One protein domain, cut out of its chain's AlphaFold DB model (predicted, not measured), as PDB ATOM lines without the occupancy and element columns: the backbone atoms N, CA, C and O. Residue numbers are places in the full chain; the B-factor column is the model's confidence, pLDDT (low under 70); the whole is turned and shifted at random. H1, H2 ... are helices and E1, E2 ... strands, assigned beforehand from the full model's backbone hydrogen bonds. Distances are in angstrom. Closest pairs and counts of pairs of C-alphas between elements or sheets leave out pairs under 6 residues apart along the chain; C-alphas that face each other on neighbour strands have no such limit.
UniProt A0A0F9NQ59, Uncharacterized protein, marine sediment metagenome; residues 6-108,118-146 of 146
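What this domain is: This is residues 6 to 108 and 118 to 146 of the 146 residues of an uncharacterized protein of marine sediment metagenome (UniProt A0A0F9NQ59). Two antiparallel sheets lie face to face as a sandwich, their strands crossed at 36 degrees; they come near each other along E8 and E9, and the link between E4 and E5 passes from one sheet to the other. The hairpin E2 and E3 makes one end of the long axis, and the tiny helix H1 sits beside the start of E8. The 132 printed residues hold nine named strands and one named helix, in the order E1 E2 E3 E4 E5 E6 E7 H1 E8 E9, and the class is mostly strand. One sheet is branched at E2, with E3, E4, E6 and E9; the other runs E5 E1 E7 E8. The whole is compact, with a radius of gyration of the C-alphas of 15.5 A, yet elongated, spanning 51 by 30 by 27 A.

How they stand to each other: In the branched, strongly twisted sheet, E2 (residues 25 to 36) has E3 (residues 39 to 42) and E4 (residues 46 to 48) on one side and E6 (residues 79 to 88) on the other side. The pairing is staggered: N 34 and O 41 of the hairpin E2 and E3 are 2.9 A apart, N 30 and O 46 of E2 and E4 2.9 A, N 27 and O 85 of E2 and E6 2.9 A. E9 (residues 138 to 145) is on the other side of E6 from E2, with N 84 and O 142 at 2.9 A. In the second sheet, only just strongly twisted with C-alphas up to 4.1 A off its plane, E1 (residues 6 to 14) is antiparallel to E7 (residues 95 to 104) at 160 degrees, with N 9 and O 100 at 2.9 A. Edge strand E5 (residues 64 to 66) pairs with E1 through N 65 and O 10, 3.0 A. Edge strand E8 (residues 124 to 131) pairs with E7 through N 97 and O 129, 2.8 A. Between the sheets, the closest C-alphas of E8 and E9 are those of Leu 126 and Ile 144, 6.3 A apart. H1 (residues 119 to 122) only grazes the second sheet; it is too short for any O i to N i+4 pair.

Where its parts are: E1 begins at C-alpha 6 (-26.753, 30.175, 34.839) and is 25.1 A long. E2 measures 35.4 A, E6 28.8 A, E7 29.4 A and E8 20.8 A. E9, 23.3 A, ends at C-alpha 145 (-27.667, 43.131, 30.241).

The domain as a whole: The farthest C-alphas, those of Ser 37 and Ala 135, are 51.3 A apart. Residues 109 to 117 are not printed, and C-alphas 108 and 118 are 18.4 A apart across that cut. The links E4 to E5 and E5 to E6 are long. Residues 91 to 92 and 133 to 137 have pLDDT under 70.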
ATOM      1  N   TYR A   6     -26.597  29.036  33.957       95.88
ATOM      2  CA  TYR A   6     -26.753  30.175  34.839       95.88
ATOM      3  C   TYR A   6     -28.164  30.190  35.391       95.88
ATOM      4  O   TYR A   6     -29.081  29.618  34.805       95.88
ATOM      5  N   ARG A   7     -28.325  30.835  36.534       95.31
ATOM      6  CA  ARG A   7     -29.627  31.115  37.124       95.31
ATOM      7  C   ARG A   7     -29.581  32.470  37.790       95.31
ATOM      8  O   ARG A   7     -28.506  33.008  38.070       95.31
ATOM      9  N   PHE A   8     -30.755  33.008  38.041       96.38
ATOM     10  CA  PHE A   8     -30.899  34.276  38.725       96.38
ATOM     11  C   PHE A   8     -31.193  34.054  40.201       96.38
ATOM     12  O   PHE A   8     -31.825  33.069  40.575       96.38
ATOM     13  N   ARG A   9     -30.757  34.990  41.038       95.44
ATOM     14  CA  ARG A   9     -31.223  35.114  42.416       95.44
ATOM     15  C   ARG A   9     -31.655  36.538  42.661       95.44
ATOM     16  O   ARG A   9     -31.003  37.474  42.201       95.44
ATOM     17  N   VAL A  10     -32.757  36.682  43.373       94.69
ATOM     18  CA  VAL A  10     -33.253  37.984  43.794       94.69
ATOM     19  C   VAL A  10     -33.085  38.071  45.293       94.69
ATOM     20  O   VAL A  10     -33.522  37.176  46.015       94.69
ATOM     21  N   ARG A  11     -32.454  39.149  45.744       94.31
ATOM     22  CA  ARG A  11     -32.318  39.468  47.156       94.31
ATOM     23  C   ARG A  11     -33.155  40.687  47.488       94.31
ATOM     24  O   ARG A  11     -33.095  41.706  46.800       94.31
ATOM     25  N   ASN A  12     -33.949  40.535  48.533       92.69
ATOM     26  CA  ASN A  12     -34.775  41.591  49.060       92.69
ATOM     27  C   ASN A  12     -33.984  42.381  50.108       92.69
ATOM     28  O   ASN A  12     -33.837  41.924  51.236       92.69
ATOM     29  N   GLU A  13     -33.478  43.548  49.725       91.12
ATOM     30  CA  GLU A  13     -32.805  44.513  50.607       91.12
ATOM     31  C   GLU A  13     -33.767  45.639  51.022       91.12
ATOM     32  O   GLU A  13     -33.356  46.766  51.302       91.12
ATOM     33  N   THR A  14     -35.075  45.376  51.006       86.50
ATOM     34  CA  THR A  14     -36.057  46.243  51.656       86.50
ATOM     35  C   THR A  14     -36.301  45.768  53.088       86.50
ATOM     36  O   THR A  14     -36.053  44.612  53.438       86.50
ATOM     37  N   ASP A  15     -36.855  46.649  53.920       83.50
ATOM     38  CA  ASP A  15     -37.288  46.317  55.282       83.50
ATOM     39  C   ASP A  15     -38.653  45.589  55.329       83.50
ATOM     40  O   ASP A  15     -39.275  45.473  56.388       83.50
ATOM     41  N   GLN A  16     -39.136  45.060  54.200       82.31
ATOM     42  CA  GLN A  16     -40.473  44.480  54.065       82.31
ATOM     43  C   GLN A  16     -40.443  43.030  53.565       82.31
ATOM     44  O   GLN A  16     -39.556  42.609  52.838       82.31
ATOM     45  N   THR A  17     -41.470  42.258  53.921       88.44
ATOM     46  CA  THR A  17     -41.763  40.959  53.299       88.44
ATOM     47  C   THR A  17     -42.675  41.114  52.081       88.44
ATOM     48  O   THR A  17     -43.800  41.585  52.216       88.44
ATOM     49  N   PHE A  18     -42.243  40.636  50.915       87.31
ATOM     50  CA  PHE A  18     -43.065  40.576  49.704       87.31
ATOM     51  C   PHE A  18     -43.918  39.315  49.732       87.31
ATOM     52  O   PHE A  18     -43.383  38.214  49.824       87.31
ATOM     53  N   THR A  19     -45.235  39.456  49.619       88.25
ATOM     54  CA  THR A  19     -46.165  38.319  49.645       88.25
ATOM     55  C   THR A  19     -46.952  38.255  48.346       88.25
ATOM     56  O   THR A  19     -47.639  39.211  47.987       88.25
ATOM     57  N   PHE A  20     -46.896  37.120  47.645       86.12
ATOM     58  CA  PHE A  20     -47.611  36.939  46.379       86.12
ATOM     59  C   PHE A  20     -49.119  37.197  46.525       86.12
ATOM     60  O   PHE A  20     -49.732  37.823  45.653       86.12
ATOM     61  N   ASP A  21     -49.712  36.747  47.633       85.50
ATOM     62  CA  ASP A  21     -51.141  36.918  47.926       85.50
ATOM     63  C   ASP A  21     -51.525  38.382  48.195       85.50
ATOM     64  O   ASP A  21     -52.676  38.762  47.985       85.50
ATOM     65  N   ASN A  22     -50.549  39.232  48.530       85.31
ATOM     66  CA  ASN A  22     -50.706  40.684  48.633       85.31
ATOM     67  C   ASN A  22     -50.355  41.397  47.316       85.31
ATOM     68  O   ASN A  22     -49.987  42.562  47.310       85.31
ATOM     69  N   ALA A  23     -50.458  40.701  46.180       85.06
ATOM     70  CA  ALA A  23     -50.169  41.218  44.840       85.06
ATOM     71  C   ALA A  23     -48.694  41.555  44.536       85.06
ATOM     72  O   ALA A  23     -48.422  42.081  43.454       85.06
ATOM     73  N   ALA A  24     -47.742  41.186  45.401       87.12
ATOM     74  CA  ALA A  24     -46.319  41.347  45.108       87.12
ATOM     75  C   ALA A  24     -45.877  40.455  43.936       87.12
ATOM     76  O   ALA A  24     -46.253  39.279  43.864       87.12
ATOM     77  N   ARG A  25     -45.073  40.985  43.010       89.25
ATOM     78  CA  ARG A  25     -44.559  40.246  41.842       89.25
ATOM     79  C   ARG A  25     -43.085  40.549  41.622       89.25
ATOM     80  O   ARG A  25     -42.643  41.672  41.834       89.25
ATOM     81  N   ILE A  26     -42.333  39.548  41.181       91.56
ATOM     82  CA  ILE A  26     -40.925  39.678  40.804       91.56
ATOM     83  C   ILE A  26     -40.754  38.889  39.513       91.56
ATOM     84  O   ILE A  26     -41.037  37.692  39.482       91.56
ATOM     85  N   GLU A  27     -40.323  39.568  38.457       93.38
ATOM     86  CA  GLU A  27     -40.264  38.996  37.116       93.38
ATOM     87  C   GLU A  27     -38.948  39.366  36.431       93.38
ATOM     88  O   GLU A  27     -38.491  40.511  36.479       93.38
ATOM     89  N   VAL A  28     -38.333  38.388  35.772       95.62
ATOM     90  CA  VAL A  28     -37.153  38.596  34.930       95.62
ATOM     91  C   VAL A  28     -37.469  38.102  33.530       95.62
ATOM     92  O   VAL A  28     -37.825  36.941  33.340       95.62
ATOM     93  N   HIS A  29     -37.293  38.976  32.543       95.50
ATOM     94  CA  HIS A  29     -37.436  38.641  31.130       95.50
ATOM     95  C   HIS A  29     -36.135  38.936  30.405       95.50
ATOM     96  O   HIS A  29     -35.701  40.086  30.367       95.50
ATOM     97  N   ILE A  30     -35.528  37.926  29.786       96.12
ATOM     98  CA  ILE A  30     -34.291  38.091  29.018       96.12
ATOM     99  C   ILE A  30     -34.462  37.621  27.577       96.12
ATOM    100  O   ILE A  30     -35.109  36.616  27.290       96.12
ATOM    101  N   ALA A  31     -33.823  38.343  26.668       96.44
ATOM    102  CA  ALA A  31     -33.652  37.992  25.271       96.44
ATOM    103  C   ALA A  31     -32.164  37.685  25.032       96.44
ATOM    104  O   ALA A  31     -31.357  38.609  24.857       96.44
ATOM    105  N   PRO A  32     -31.761  36.402  25.065       96.81
ATOM    106  CA  PRO A  32     -30.386  36.023  24.789       96.81
ATOM    107  C   PRO A  32     -30.063  36.219  23.304       96.81
ATOM    108  O   PRO A  32     -30.940  36.145  22.445       96.81
ATOM    109  N   TRP A  33     -28.801  36.469  22.975       96.38
ATOM    110  CA  TRP A  33     -28.366  36.736  21.606       96.38
ATOM    111  C   TRP A  33     -27.004  36.112  21.299       96.38
ATOM    112  O   TRP A  33     -26.201  35.810  22.184       96.38
ATOM    113  N   LYS A  34     -26.746  35.886  20.008       95.81
ATOM    114  CA  LYS A  34     -25.457  35.438  19.458       95.81
ATOM    115  C   LYS A  34     -25.168  36.078  18.112       95.81
ATOM    116  O   LYS A  34     -26.079  36.527  17.426       95.81
ATOM    117  N   MET A  35     -23.904  36.057  17.699       94.38
ATOM    118  CA  MET A  35     -23.528  36.443  16.339       94.38
ATOM    119  C   MET A  35     -23.667  35.248  15.399       94.38
ATOM    120  O   MET A  35     -23.085  34.193  15.639       94.38
ATOM    121  N   THR A  36     -24.418  35.419  14.314       91.56
ATOM    122  CA  THR A  36     -24.543  34.440  13.226       91.56
ATOM    123  C   THR A  36     -24.257  35.153  11.911       91.56
ATOM    124  O   THR A  36     -24.981  36.066  11.528       91.56
ATOM    125  N   SER A  37     -23.173  34.771  11.230       89.25
ATOM    126  CA  SER A  37     -22.774  35.347   9.932       89.25
ATOM    127  C   SER A  37     -22.692  36.884   9.916       89.25
ATOM    128  O   SER A  37     -23.100  37.526   8.953       89.25
ATOM    129  N   GLY A  38     -22.180  37.485  10.996       88.25
ATOM    130  CA  GLY A  38     -22.016  38.940  11.119       88.25
ATOM    131  C   GLY A  38     -23.271  39.708  11.553       88.25
ATOM    132  O   GLY A  38     -23.175  40.908  11.787       88.25
ATOM    133  N   ALA A  39     -24.413  39.037  11.723       90.50
ATOM    134  CA  ALA A  39     -25.635  39.625  12.264       90.50
ATOM    135  C   ALA A  39     -25.920  39.121  13.685       90.50
ATOM    136  O   ALA A  39     -25.570  37.993  14.044       90.50
ATOM    137  N   MET A  40     -26.586  39.950  14.489       92.44
ATOM    138  CA  MET A  40     -27.101  39.541  15.793       92.44
ATOM    139  C   MET A  40     -28.377  38.714  15.599       92.44
ATOM    140  O   MET A  40     -29.355  39.196  15.032       92.44
ATOM    141  N   ALA A  41     -28.365  37.477  16.086       93.81
ATOM    142  CA  ALA A  41     -29.524  36.600  16.155       93.81
ATOM    143  C   ALA A  41     -30.001  36.514  17.608       93.81
ATOM    144  O   ALA A  41     -29.235  36.112  18.488       93.81
ATOM    145  N   GLN A  42     -31.255  36.890  17.850       93.50
ATOM    146  CA  GLN A  42     -31.897  36.762  19.157       93.50
ATOM    147  C   GLN A  42     -32.513  35.369  19.316       93.50
ATOM    148  O   GLN A  42     -33.018  34.780  18.358       93.50
ATOM    149  N   GLY A  43     -32.433  34.835  20.528       91.62
ATOM    150  CA  GLY A  43     -33.133  33.634  20.949       91.62
ATOM    151  C   GLY A  43     -34.565  33.924  21.389       91.62
ATOM    152  O   GLY A  43     -35.035  35.060  21.374       91.62
ATOM    153  N   THR A  44     -35.254  32.869  21.810       93.50
ATOM    154  CA  THR A  44     -36.559  32.978  22.466       93.50
ATOM    155  C   THR A  44     -36.420  33.705  23.801       93.50
ATOM    156  O   THR A  44     -35.439  33.500  24.516       93.50
ATOM    157  N   ILE A  45     -37.411  34.534  24.136       94.88
ATOM    158  CA  ILE A  45     -37.481  35.196  25.440       94.88
ATOM    159  C   ILE A  45     -37.611  34.134  26.531       94.88
ATOM    160  O   ILE A  45     -38.480  33.264  26.457       94.88
ATOM    161  N   ILE A  46     -36.752  34.230  27.538       92.94
ATOM    162  CA  ILE A  46     -36.808  33.417  28.750       92.94
ATOM    163  C   ILE A  46     -37.407  34.290  29.848       92.94
ATOM    164  O   ILE A  46     -36.967  35.425  30.038       92.94
ATOM    165  N   SER A  47     -38.418  33.762  30.536       92.75
ATOM    166  CA  SER A  47     -39.191  34.485  31.544       92.75
ATOM    167  C   SER A  47     -39.226  33.690  32.845       92.75
ATOM    168  O   SER A  47     -39.797  32.601  32.866       92.75
ATOM    169  N   ASP A  48     -38.681  34.258  33.916       87.94
ATOM    170  CA  ASP A  48     -38.845  33.765  35.285       87.94
ATOM    171  C   ASP A  48     -39.858  34.661  36.005       87.94
ATOM    172  O   ASP A  48     -39.509  35.715  36.532       87.94
ATOM    173  N   THR A  49     -41.130  34.258  35.983       81.88
ATOM    174  CA  THR A  49     -42.248  35.029  36.572       81.88
ATOM    175  C   THR A  49     -42.840  34.391  37.826       81.88
ATOM    176  O   THR A  49     -43.602  35.023  38.549       81.88
ATOM    177  N   THR A  50     -42.514  33.125  38.087       74.56
ATOM    178  CA  THR A  50     -43.053  32.354  39.220       74.56
ATOM    179  C   THR A  50     -41.972  31.776  40.121       74.56
ATOM    180  O   THR A  50     -42.291  31.282  41.199       74.56
ATOM    181  N   ALA A  51     -40.708  31.814  39.691       77.94
ATOM    182  CA  ALA A  51     -39.610  31.197  40.420       77.94
ATOM    183  C   ALA A  51     -39.246  31.990  41.687       77.94
ATOM    184  O   ALA A  51     -39.051  31.400  42.742       77.94
ATOM    185  N   PHE A  52     -39.256  33.326  41.614       82.25
ATOM    186  CA  PHE A  52     -38.883  34.179  42.749       82.25
ATOM    187  C   PHE A  52     -40.003  34.312  43.792       82.25
ATOM    188  O   PHE A  52     -39.745  34.254  44.992       82.25
ATOM    189  N   LEU A  53     -41.253  34.453  43.344       83.69
ATOM    190  CA  LEU A  53     -42.452  34.429  44.183       83.69
ATOM    191  C   LEU A  53     -43.503  33.548  43.505       83.69
ATOM    192  O   LEU A  53     -44.166  33.964  42.553       83.69
ATOM    193  N   ASN A  54     -43.643  32.318  43.991       79.69
ATOM    194  CA  ASN A  54     -44.669  31.394  43.518       79.69
ATOM    195  C   ASN A  54     -46.046  31.738  44.117       79.69
ATOM    196  O   ASN A  54     -46.182  32.623  44.962       79.69
ATOM    197  N   THR A  55     -47.097  31.042  43.679       79.06
ATOM    198  CA  THR A  55     -48.451  31.237  44.218       79.06
ATOM    199  C   THR A  55     -48.481  30.964  45.725       79.06
ATOM    200  O   THR A  55     -48.183  29.850  46.148       79.06
ATOM    201  N   GLY A  56     -48.847  31.975  46.520       79.06
ATOM    202  CA  GLY A  56     -48.833  31.918  47.987       79.06
ATOM    203  C   GLY A  56     -47.452  32.094  48.632       79.06
ATOM    204  O   GLY A  56     -47.324  31.975  49.849       79.06
ATOM    205  N   GLY A  57     -46.409  32.360  47.840       85.44
ATOM    206  CA  GLY A  57     -45.042  32.543  48.318       85.44
ATOM    207  C   GLY A  57     -44.825  33.866  49.049       85.44
ATOM    208  O   GLY A  57     -45.512  34.863  48.803       85.44
ATOM    209  N   THR A  58     -43.816  33.877  49.921       90.25
ATOM    210  CA  THR A  58     -43.320  35.088  50.583       90.25
ATOM    211  C   THR A  58     -41.806  35.185  50.439       90.25
ATOM    212  O   THR A  58     -41.115  34.167  50.472       90.25
ATOM    213  N   LEU A  59     -41.295  36.403  50.292       91.44
ATOM    214  CA  LEU A  59     -39.876  36.729  50.330       91.44
ATOM    215  C   LEU A  59     -39.663  37.759  51.437       91.44
ATOM    216  O   LEU A  59     -40.004  38.931  51.279       91.44
ATOM    217  N   ALA A  60     -39.157  37.303  52.581       91.88
ATOM    218  CA  ALA A  60     -38.922  38.164  53.734       91.88
ATOM    219  C   ALA A  60     -37.817  39.203  53.471       91.88
ATOM    220  O   ALA A  60     -37.020  39.065  52.540       91.88
ATOM    221  N   ALA A  61     -37.785  40.243  54.302       90.06
ATOM    222  CA  ALA A  61     -36.720  41.243  54.309       90.06
ATOM    223  C   ALA A  61     -35.356  40.580  54.543       90.06
ATOM    224  O   ALA A  61     -35.238  39.702  55.402       90.06
ATOM    225  N   ASN A  62     -34.329  41.023  53.821       91.19
ATOM    226  CA  ASN A  62     -32.957  40.503  53.876       91.19
ATOM    227  C   ASN A  62     -32.824  39.012  53.518       91.19
ATOM    228  O   ASN A  62     -31.862  38.353  53.916       91.19
ATOM    229  N   VAL A  63     -33.795  38.466  52.781       92.94
ATOM    230  CA  VAL A  63     -33.784  37.083  52.292       92.94
ATOM    231  C   VAL A  63     -33.656  37.072  50.773       92.94
ATOM    232  O   VAL A  63     -34.030  38.019  50.076       92.94
ATOM    233  N   GLU A  64     -33.103  35.983  50.257       93.31
ATOM    234  CA  GLU A  64     -32.959  35.723  48.833       93.31
ATOM    235  C   GLU A  64     -33.777  34.514  48.381       93.31
ATOM    236  O   GLU A  64     -34.128  33.630  49.162       93.31
ATOM    237  N   THR A  65     -34.069  34.483  47.088       92.56
ATOM    238  CA  THR A  65     -34.788  33.399  46.421       92.56
ATOM    239  C   THR A  65     -34.170  33.133  45.054       92.56
ATOM    240  O   THR A  65     -33.598  34.034  44.428       92.56
ATOM    241  N   GLU A  66     -34.255  31.889  44.591       92.75
ATOM    242  CA  GLU A  66     -33.602  31.427  43.370       92.75
ATOM    243  C   GLU A  66     -34.569  31.197  42.206       92.75
ATOM    244  O   GLU A  66     -35.702  30.752  42.375       92.75
ATOM    245  N   GLY A  67     -34.090  31.527  41.009       92.12
ATOM    246  CA  GLY A  67     -34.759  31.315  39.734       92.12
ATOM    247  C   GLY A  67     -34.502  29.927  39.144       92.12
ATOM    248  O   GLY A  67     -33.769  29.105  39.703       92.12
ATOM    249  N   ALA A  68     -35.071  29.674  37.965       92.38
ATOM    250  CA  ALA A  68     -34.834  28.428  37.250       92.38
ATOM    251  C   ALA A  68     -33.420  28.382  36.645       92.38
ATOM    252  O   ALA A  68     -32.829  29.400  36.278       92.38
ATOM    253  N   VAL A  69     -32.874  27.173  36.494       94.62
ATOM    254  CA  VAL A  69     -31.616  26.977  35.764       94.62
ATOM    255  C   VAL A  69     -31.856  27.149  34.268       94.62
ATOM    256  O   VAL A  69     -32.718  26.494  33.682       94.62
ATOM    257  N   ILE A  70     -31.035  27.987  33.640       95.19
ATOM    258  CA  ILE A  70     -31.022  28.219  32.201       95.19
ATOM    259  C   ILE A  70     -29.825  27.495  31.582       95.19
ATOM    260  O   ILE A  70     -28.670  27.738  31.938       95.19
ATOM    261  N   ASP A  71     -30.115  26.615  30.621       95.50
ATOM    262  CA  ASP A  71     -29.129  25.833  29.873       95.50
ATOM    263  C   ASP A  71     -28.800  26.492  28.519       95.50
ATOM    264  O   ASP A  71     -29.636  26.628  27.620       95.50
ATOM    265  N   ASN A  72     -27.538  26.885  28.363       94.69
ATOM    266  CA  ASN A  72     -26.969  27.483  27.161       94.69
ATOM    267  C   ASN A  72     -25.950  26.562  26.452       94.69
ATOM    268  O   ASN A  72     -25.224  27.002  25.558       94.69
ATOM    269  N   THR A  73     -25.881  25.277  26.810       93.19
ATOM    270  CA  THR A  73     -24.914  24.313  26.253       93.19
ATOM    271  C   THR A  73     -25.024  24.151  24.739       93.19
ATOM    272  O   THR A  73     -24.003  24.060  24.058       93.19
ATOM    273  N   SER A  74     -26.250  24.140  24.207       92.25
ATOM    274  CA  SER A  74     -26.520  23.928  22.775       92.25
ATOM    275  C   SER A  74     -26.740  25.229  22.004       92.25
ATOM    276  O   SER A  74     -26.428  25.319  20.818       92.25
ATOM    277  N   ASN A  75     -27.280  26.255  22.664       89.62
ATOM    278  CA  ASN A  75     -27.645  27.503  22.000       89.62
ATOM    279  C   ASN A  75     -26.442  28.413  21.734       89.62
ATOM    280  O   ASN A  75     -26.444  29.123  20.718       89.62
ATOM    281  N   LEU A  76     -25.421  28.347  22.602       91.81
ATOM    282  CA  LEU A  76     -24.175  29.112  22.510       91.81
ATOM    283  C   LEU A  76     -24.421  30.623  22.398       91.81
ATOM    284  O   LEU A  76     -23.762  31.327  21.630       91.81
ATOM    285  N   PHE A  77     -25.404  31.125  23.146       96.12
ATOM    286  CA  PHE A  77     -25.616  32.557  23.290       96.12
ATOM    287  C   PHE A  77     -24.403  33.208  23.952       96.12
ATOM    288  O   PHE A  77     -23.693  32.584  24.745       96.12
ATOM    289  N   ILE A  78     -24.131  34.459  23.594       95.50
ATOM    290  CA  ILE A  78     -22.929  35.178  24.033       95.50
ATOM    291  C   ILE A  78     -23.232  36.331  24.988       95.50
ATOM    292  O   ILE A  78     -22.316  36.715  25.715       95.50
ATOM    293  N   GLY A  79     -24.479  36.804  25.008       95.44
ATOM    294  CA  GLY A  79     -25.005  37.803  25.934       95.44
ATOM    295  C   GLY A  79     -26.534  37.780  25.961       95.44
ATOM    296  O   GLY A  79     -27.159  37.049  25.187       95.44
ATOM    297  N   PHE A  80     -27.141  38.579  26.833       96.50
ATOM    298  CA  PHE A  80     -28.573  38.874  26.815       96.50
ATOM    299  C   PHE A  80     -28.838  40.357  27.072       96.50
ATOM    300  O   PHE A  80     -28.025  41.074  27.650       96.50
ATOM    301  N   THR A  81     -30.017  40.805  26.665       96.00
ATOM    302  CA  THR A  81     -30.630  42.040  27.167       96.00
ATOM    303  C   THR A  81     -31.995  41.701  27.731       96.00
ATOM    304  O   THR A  81     -32.647  40.790  27.225       96.00
ATOM    305  N   GLY A  82     -32.456  42.423  28.735       95.69
ATOM    306  CA  GLY A  82     -33.712  42.093  29.380       95.69
ATOM    307  C   GLY A  82     -34.237  43.183  30.286       95.69
ATOM    308  O   GLY A  82     -33.705  44.294  30.328       95.69
ATOM    309  N   THR A  83     -35.264  42.811  31.033       96.88
ATOM    310  CA  THR A  83     -35.922  43.652  32.021       96.88
ATOM    311  C   THR A  83     -36.041  42.879  33.322       96.88
ATOM    312  O   THR A  83     -36.492  41.732  33.330       96.88
ATOM    313  N   PHE A  84     -35.657  43.529  34.414       96.62
ATOM    314  CA  PHE A  84     -35.978  43.102  35.766       96.62
ATOM    315  C   PHE A  84     -37.130  43.960  36.282       96.62
ATOM    316  O   PHE A  84     -37.029  45.186  36.256       96.62
ATOM    317  N   TYR A  85     -38.215  43.321  36.706       94.31
ATOM    318  CA  TYR A  85     -39.437  43.960  37.175       94.31
ATOM    319  C   TYR A  85     -39.759  43.523  38.599       94.31
ATOM    320  O   TYR A  85     -39.626  42.349  38.953       94.31
ATOM    321  N   CYS A  86     -40.235  44.467  39.400       91.62
ATOM    322  CA  CYS A  86     -40.799  44.185  40.704       91.62
ATOM    323  C   CYS A  86     -42.037  45.049  40.930       91.62
ATOM    324  O   CYS A  86     -42.022  46.251  40.663       91.62
ATOM    325  N   LYS A  87     -43.090  44.415  41.444       88.56
ATOM    326  CA  LYS A  87     -44.256  45.064  42.024       88.56
ATOM    327  C   LYS A  87     -44.250  44.825  43.526       88.56
ATOM    328  O   LYS A  87     -44.293  43.672  43.966       88.56
ATOM    329  N   ALA A  88     -44.228  45.911  44.278       81.81
ATOM    330  CA  ALA A  88     -44.353  45.921  45.723       81.81
ATOM    331  C   ALA A  88     -45.834  46.091  46.114       81.81
ATOM    332  O   ALA A  88     -46.624  46.645  45.345       81.81
ATOM    333  N   ASP A  89     -46.231  45.574  47.279       75.38
ATOM    334  CA  ASP A  89     -47.599  45.753  47.782       75.38
ATOM    335  C   ASP A  89     -47.794  47.132  48.444       75.38
ATOM    336  O   ASP A  89     -46.839  47.862  48.699       75.38
ATOM    337  N   VAL A  90     -49.034  47.513  48.747       70.81
ATOM    338  CA  VAL A  90     -49.368  48.823  49.342       70.81
ATOM    339  C   VAL A  90     -48.682  49.126  50.689       70.81
ATOM    340  O   VAL A  90     -48.653  50.276  51.122       70.81
ATOM    341  N   THR A  91     -48.141  48.119  51.379       68.44
ATOM    342  CA  THR A  91     -47.465  48.277  52.681       68.44
ATOM    343  C   THR A  91     -45.952  48.395  52.565       68.44
ATOM    344  O   THR A  91     -45.243  48.276  53.567       68.44
ATOM    345  N   SER A  92     -45.459  48.610  51.348       67.25
ATOM    346  CA  SER A  92     -44.034  48.579  51.084       67.25
ATOM    347  C   SER A  92     -43.282  49.744  51.706       67.25
ATOM    348  O   SER A  92     -43.837  50.819  51.916       67.25
ATOM    349  N   THR A  93     -42.013  49.495  52.014       71.50
ATOM    350  CA  THR A  93     -41.049  50.495  52.483       71.50
ATOM    351  C   THR A  93     -39.965  50.701  51.435       71.50
ATOM    352  O   THR A  93     -39.697  49.810  50.626       71.50
ATOM    353  N   ASP A  94     -39.294  51.846  51.496       82.00
ATOM    354  CA  ASP A  94     -38.137  52.135  50.651       82.00
ATOM    355  C   ASP A  94     -37.058  51.048  50.784       82.00
ATOM    356  O   ASP A  94     -36.803  50.520  51.869       82.00
ATOM    357  N   GLY A  95     -36.405  50.718  49.672       86.62
ATOM    358  CA  GLY A  95     -35.309  49.754  49.654       86.62
ATOM    359  C   GLY A  95     -34.901  49.352  48.244       86.62
ATOM    360  O   GLY A  95     -35.304  49.979  47.256       86.62
ATOM    361  N   THR A  96     -34.087  48.301  48.132       91.25
ATOM    362  CA  THR A  96     -33.699  47.762  46.826       91.25
ATOM    363  C   THR A  96     -34.030  46.288  46.677       91.25
ATOM    364  O   THR A  96     -33.928  45.491  47.603       91.25
ATOM    365  N   MET A  97     -34.418  45.927  45.461       92.50
ATOM    366  CA  MET A  97     -34.425  44.552  44.996       92.50
ATOM    367  C   MET A  97     -33.183  44.366  44.138       92.50
ATOM    368  O   MET A  97     -33.024  45.029  43.111       92.50
ATOM    369  N   ASP A  98     -32.297  43.478  44.565       95.88
ATOM    370  CA  ASP A  98     -31.035  43.236  43.883       95.88
ATOM    371  C   ASP A  98     -31.139  41.937  43.079       95.88
ATOM    372  O   ASP A  98     -31.480  40.879  43.615       95.88
ATOM    373  N   LEU A  99     -30.846  42.016  41.780       96.88
ATOM    374  CA  LEU A  99     -30.800  40.864  40.886       96.88
ATOM    375  C   LEU A  99     -29.352  40.431  40.687       96.88
ATOM    376  O   LEU A  99     -28.535  41.174  40.136       96.88
ATOM    377  N   TYR A 100     -29.068  39.190  41.053       97.31
ATOM    378  CA  TYR A 100     -27.776  38.552  40.883       97.31
ATOM    379  C   TYR A 100     -27.863  37.402  39.879       97.31
ATOM    380  O   TYR A 100     -28.906  36.764  39.715       97.31
ATOM    381  N   MET A 101     -26.746  37.111  39.220       96.88
ATOM    382  CA  MET A 101     -26.574  35.946  38.365       96.88
ATOM    383  C   MET A 101     -25.501  35.033  38.926       96.88
ATOM    384  O   MET A 101     -24.377  35.450  39.215       96.88
ATOM    385  N   GLU A 102     -25.868  33.765  39.026       95.69
ATOM    386  CA  GLU A 102     -24.978  32.687  39.402       95.69
ATOM    387  C   GLU A 102     -24.627  31.867  38.173       95.69
ATOM    388  O   GLU A 102     -25.454  31.696  37.274       95.69
ATOM    389  N   VAL A 103     -23.413  31.328  38.142       95.88
ATOM    390  CA  VAL A 103     -22.900  30.604  36.984       95.88
ATOM    391  C   VAL A 103     -22.363  29.246  37.399       95.88
ATOM    392  O   VAL A 103     -21.698  29.108  38.422       95.88
ATOM    393  N   SER A 104     -22.604  28.246  36.558       95.50
ATOM    394  CA  SER A 104     -22.035  26.915  36.708       95.50
ATOM    395  C   SER A 104     -21.510  26.400  35.370       95.50
ATOM    396  O   SER A 104     -22.051  26.671  34.291       95.50
ATOM    397  N   THR A 105     -20.419  25.640  35.425       92.88
ATOM    398  CA  THR A 105     -19.828  25.007  34.240       92.88
ATOM    399  C   THR A 105     -20.466  23.665  33.899       92.88
ATOM    400  O   THR A 105     -20.353  23.224  32.753       92.88
ATOM    401  N   ASP A 106     -21.097  23.015  34.880       93.50
ATOM    402  CA  ASP A 106     -21.560  21.625  34.799       93.50
ATOM    403  C   ASP A 106     -22.945  21.373  35.426       93.50
ATOM    404  O   ASP A 106     -23.391  20.229  35.429       93.50
ATOM    405  N   ASN A 107     -23.629  22.414  35.923       95.69
ATOM    406  CA  ASN A 107     -24.928  22.318  36.607       95.69
ATOM    407  C   ASN A 107     -24.906  21.433  37.874       95.69
ATOM    408  O   ASN A 107     -25.944  20.970  38.336       95.69
ATOM    409  N   SER A 108     -23.722  21.164  38.428       94.00
ATOM    410  CA  SER A 108     -23.545  20.336  39.629       94.00
ATOM    411  C   SER A 108     -22.755  21.030  40.732       94.00
ATOM    412  O   SER A 108     -22.752  20.561  41.867       94.00
ATOM    413  N   ASP A 118     -21.783  33.881  50.233       93.62
ATOM    414  CA  ASP A 118     -22.347  35.220  50.326       93.62
ATOM    415  C   ASP A 118     -22.697  35.728  48.921       93.62
ATOM    416  O   ASP A 118     -21.835  36.046  48.099       93.62
ATOM    417  N   ILE A 119     -23.997  35.854  48.650       94.19
ATOM    418  CA  ILE A 119     -24.536  36.361  47.381       94.19
ATOM    419  C   ILE A 119     -23.930  37.704  46.952       94.19
ATOM    420  O   ILE A 119     -23.818  37.971  45.756       94.19
ATOM    421  N   THR A 120     -23.531  38.555  47.900       92.81
ATOM    422  CA  THR A 120     -23.020  39.896  47.599       92.81
ATOM    423  C   THR A 120     -21.583  39.875  47.081       92.81
ATOM    424  O   THR A 120     -21.183  40.801  46.370       92.81
ATOM    425  N   THR A 121     -20.820  38.822  47.388       93.44
ATOM    426  CA  THR A 121     -19.420  38.666  46.965       93.44
ATOM    427  C   THR A 121     -19.223  37.574  45.923       93.44
ATOM    428  O   THR A 121     -18.326  37.692  45.087       93.44
ATOM    429  N   ASP A 122     -20.063  36.540  45.940       94.62
ATOM    430  CA  ASP A 122     -19.851  35.314  45.164       94.62
ATOM    431  C   ASP A 122     -20.666  35.273  43.865       94.62
ATOM    432  O   ASP A 122     -20.489  34.372  43.039       94.62
ATOM    433  N   MET A 123     -21.552  36.251  43.653       95.44
ATOM    434  CA  MET A 123     -22.413  36.336  42.472       95.44
ATOM    435  C   MET A 123     -22.229  37.636  41.690       95.44
ATOM    436  O   MET A 123     -21.716  38.645  42.170       95.44
ATOM    437  N   ILE A 124     -22.666  37.611  40.430       96.56
ATOM    438  CA  ILE A 124     -22.583  38.760  39.531       96.56
ATOM    439  C   ILE A 124     -23.831  39.614  39.733       96.56
ATOM    440  O   ILE A 124     -24.922  39.206  39.340       96.56
ATOM    441  N   LEU A 125     -23.686  40.811  40.298       96.75
ATOM    442  CA  LEU A 125     -24.779  41.780  40.366       96.75
ATOM    443  C   LEU A 125     -25.135  42.274  38.955       96.75
ATOM    444  O   LEU A 125     -24.308  42.887  38.280       96.75
ATOM    445  N   LEU A 126     -26.371  42.029  38.523       96.69
ATOM    446  CA  LEU A 126     -26.885  42.475  37.226       96.69
ATOM    447  C   LEU A 126     -27.610  43.816  37.305       96.69
ATOM    448  O   LEU A 126     -27.573  44.594  36.353       96.69
ATOM    449  N   GLY A 127     -28.290  44.085  38.417       95.38
ATOM    450  CA  GLY A 127     -29.057  45.311  38.576       95.38
ATOM    451  C   GLY A 127     -29.590  45.489  39.988       95.38
ATOM    452  O   GLY A 127     -29.823  44.516  40.701       95.38
ATOM    453  N   LYS A 128     -29.790  46.752  40.364       95.06
ATOM    454  CA  LYS A 128     -30.451  47.157  41.606       95.06
ATOM    455  C   LYS A 128     -31.683  47.967  41.254       95.06
ATOM    456  O   LYS A 128     -31.573  49.016  40.620       95.06
ATOM    457  N   LEU A 129     -32.843  47.459  41.629       92.62
ATOM    458  CA  LEU A 129     -34.124  48.104  41.402       92.62
ATOM    459  C   LEU A 129     -34.540  48.780  42.704       92.62
ATOM    460  O   LEU A 129     -34.834  48.114  43.691       92.62
ATOM    461  N   THR A 130     -34.521  50.109  42.713       89.69
ATOM    462  CA  THR A 130     -34.959  50.892  43.871       89.69
ATOM    463  C   THR A 130     -36.476  51.000  43.879       89.69
ATOM    464  O   THR A 130     -37.075  51.456  42.903       89.69
ATOM    465  N   LEU A 131     -37.073  50.595  44.995       85.12
ATOM    466  CA  LEU A 131     -38.472  50.820  45.327       85.12
ATOM    467  C   LEU A 131     -38.511  51.989  46.315       85.12
ATOM    468  O   LEU A 131     -37.707  52.040  47.245       85.12
ATOM    469  N   SER A 132     -39.381  52.962  46.071       74.44
ATOM    470  CA  SER A 132     -39.492  54.178  46.882       74.44
ATOM    471  C   SER A 132     -40.962  54.440  47.068       74.44
ATOM    472  O   SER A 132     -41.558  54.920  46.126       74.44
ATOM    473  N   THR A 133     -41.516  54.159  48.232       64.94
ATOM    474  CA  THR A 133     -42.954  53.974  48.416       64.94
ATOM    475  C   THR A 133     -43.639  55.245  48.894       64.94
ATOM    476  O   THR A 133     -43.250  55.817  49.912       64.94
ATOM    477  N   ASP A 134     -44.706  55.659  48.216       65.81
ATOM    478  CA  ASP A 134     -45.579  56.770  48.627       65.81
ATOM    479  C   ASP A 134     -46.969  56.312  49.134       65.81
ATOM    480  O   ASP A 134     -47.929  57.086  49.143       65.81
ATOM    481  N   ALA A 135     -47.050  55.075  49.648       58.44
ATOM    482  CA  ALA A 135     -48.256  54.411  50.165       58.44
ATOM    483  C   ALA A 135     -49.311  54.022  49.103       58.44
ATOM    484  O   ALA A 135     -50.495  53.871  49.426       58.44
ATOM    485  N   VAL A 136     -48.891  53.804  47.854       67.88
ATOM    486  CA  VAL A 136     -49.660  53.059  46.843       67.88
ATOM    487  C   VAL A 136     -48.898  51.822  46.352       67.88
ATOM    488  O   VAL A 136     -47.709  51.671  46.614       67.88
ATOM    489  N   ASP A 137     -49.597  50.914  45.659       68.19
ATOM    490  CA  ASP A 137     -48.951  49.837  44.900       68.19
ATOM    491  C   ASP A 137     -47.935  50.452  43.930       68.19
ATOM    492  O   ASP A 137     -48.318  51.214  43.036       68.19
ATOM    493  N   GLU A 138     -46.668  50.076  44.065       78.38
ATOM    494  CA  GLU A 138     -45.616  50.544  43.172       78.38
ATOM    495  C   GLU A 138     -45.046  49.415  42.345       78.38
ATOM    496  O   GLU A 138     -44.711  48.338  42.843       78.38
ATOM    497  N   ASP A 139     -44.882  49.703  41.064       87.19
ATOM    498  CA  ASP A 139     -44.157  48.856  40.157       87.19
ATOM    499  C   ASP A 139     -42.982  49.590  39.519       87.19
ATOM    500  O   ASP A 139     -43.005  50.780  39.199       87.19
ATOM    501  N   ARG A 140     -41.885  48.857  39.374       89.81
ATOM    502  CA  ARG A 140     -40.656  49.362  38.779       89.81
ATOM    503  C   ARG A 140     -40.090  48.306  37.857       89.81
ATOM    504  O   ARG A 140     -40.223  47.105  38.080       89.81
ATOM    505  N   ALA A 141     -39.413  48.786  36.828       93.69
ATOM    506  CA  ALA A 141     -38.659  47.963  35.909       93.69
ATOM    507  C   ALA A 141     -37.328  48.643  35.606       93.69
ATOM    508  O   ALA A 141     -37.286  49.861  35.420       93.69
ATOM    509  N   ILE A 142     -36.261  47.859  35.500       96.19
ATOM    510  CA  ILE A 142     -34.963  48.336  35.027       96.19
ATOM    511  C   ILE A 142     -34.463  47.459  33.876       96.19
ATOM    512  O   ILE A 142     -34.705  46.246  33.877       96.19
ATOM    513  N   PRO A 143     -33.765  48.039  32.886       96.62
ATOM    514  CA  PRO A 143     -33.075  47.244  31.886       96.62
ATOM    515  C   PRO A 143     -31.890  46.511  32.526       96.62
ATOM    516  O   PRO A 143     -31.191  47.064  33.375       96.62
ATOM    517  N   ILE A 144     -31.639  45.286  32.074       96.81
ATOM    518  CA  ILE A 144     -30.477  44.478  32.457       96.81
ATOM    519  C   ILE A 144     -29.772  43.940  31.213       96.81
ATOM    520  O   ILE A 144     -30.390  43.717  30.167       96.81
ATOM    521  N   SER A 145     -28.467  43.714  31.319       95.12
ATOM    522  CA  SER A 145     -27.667  43.131  30.241       95.12
ATOM    523  C   SER A 145     -26.442  42.416  30.788       95.12
ATOM    524  O   SER A 145     -25.860  42.872  31.771       95.12
ATOM    525  N   TYR A 146     -26.031  41.357  30.098       94.56
ATOM    526  CA  TYR A 146     -24.796  40.616  30.346       94.56
ATOM    527  C   TYR A 146     -24.188  40.143  29.025       94.56
ATOM    528  O   TYR A 146     -24.978  39.783  28.119       94.56
TER     529      TYR A 146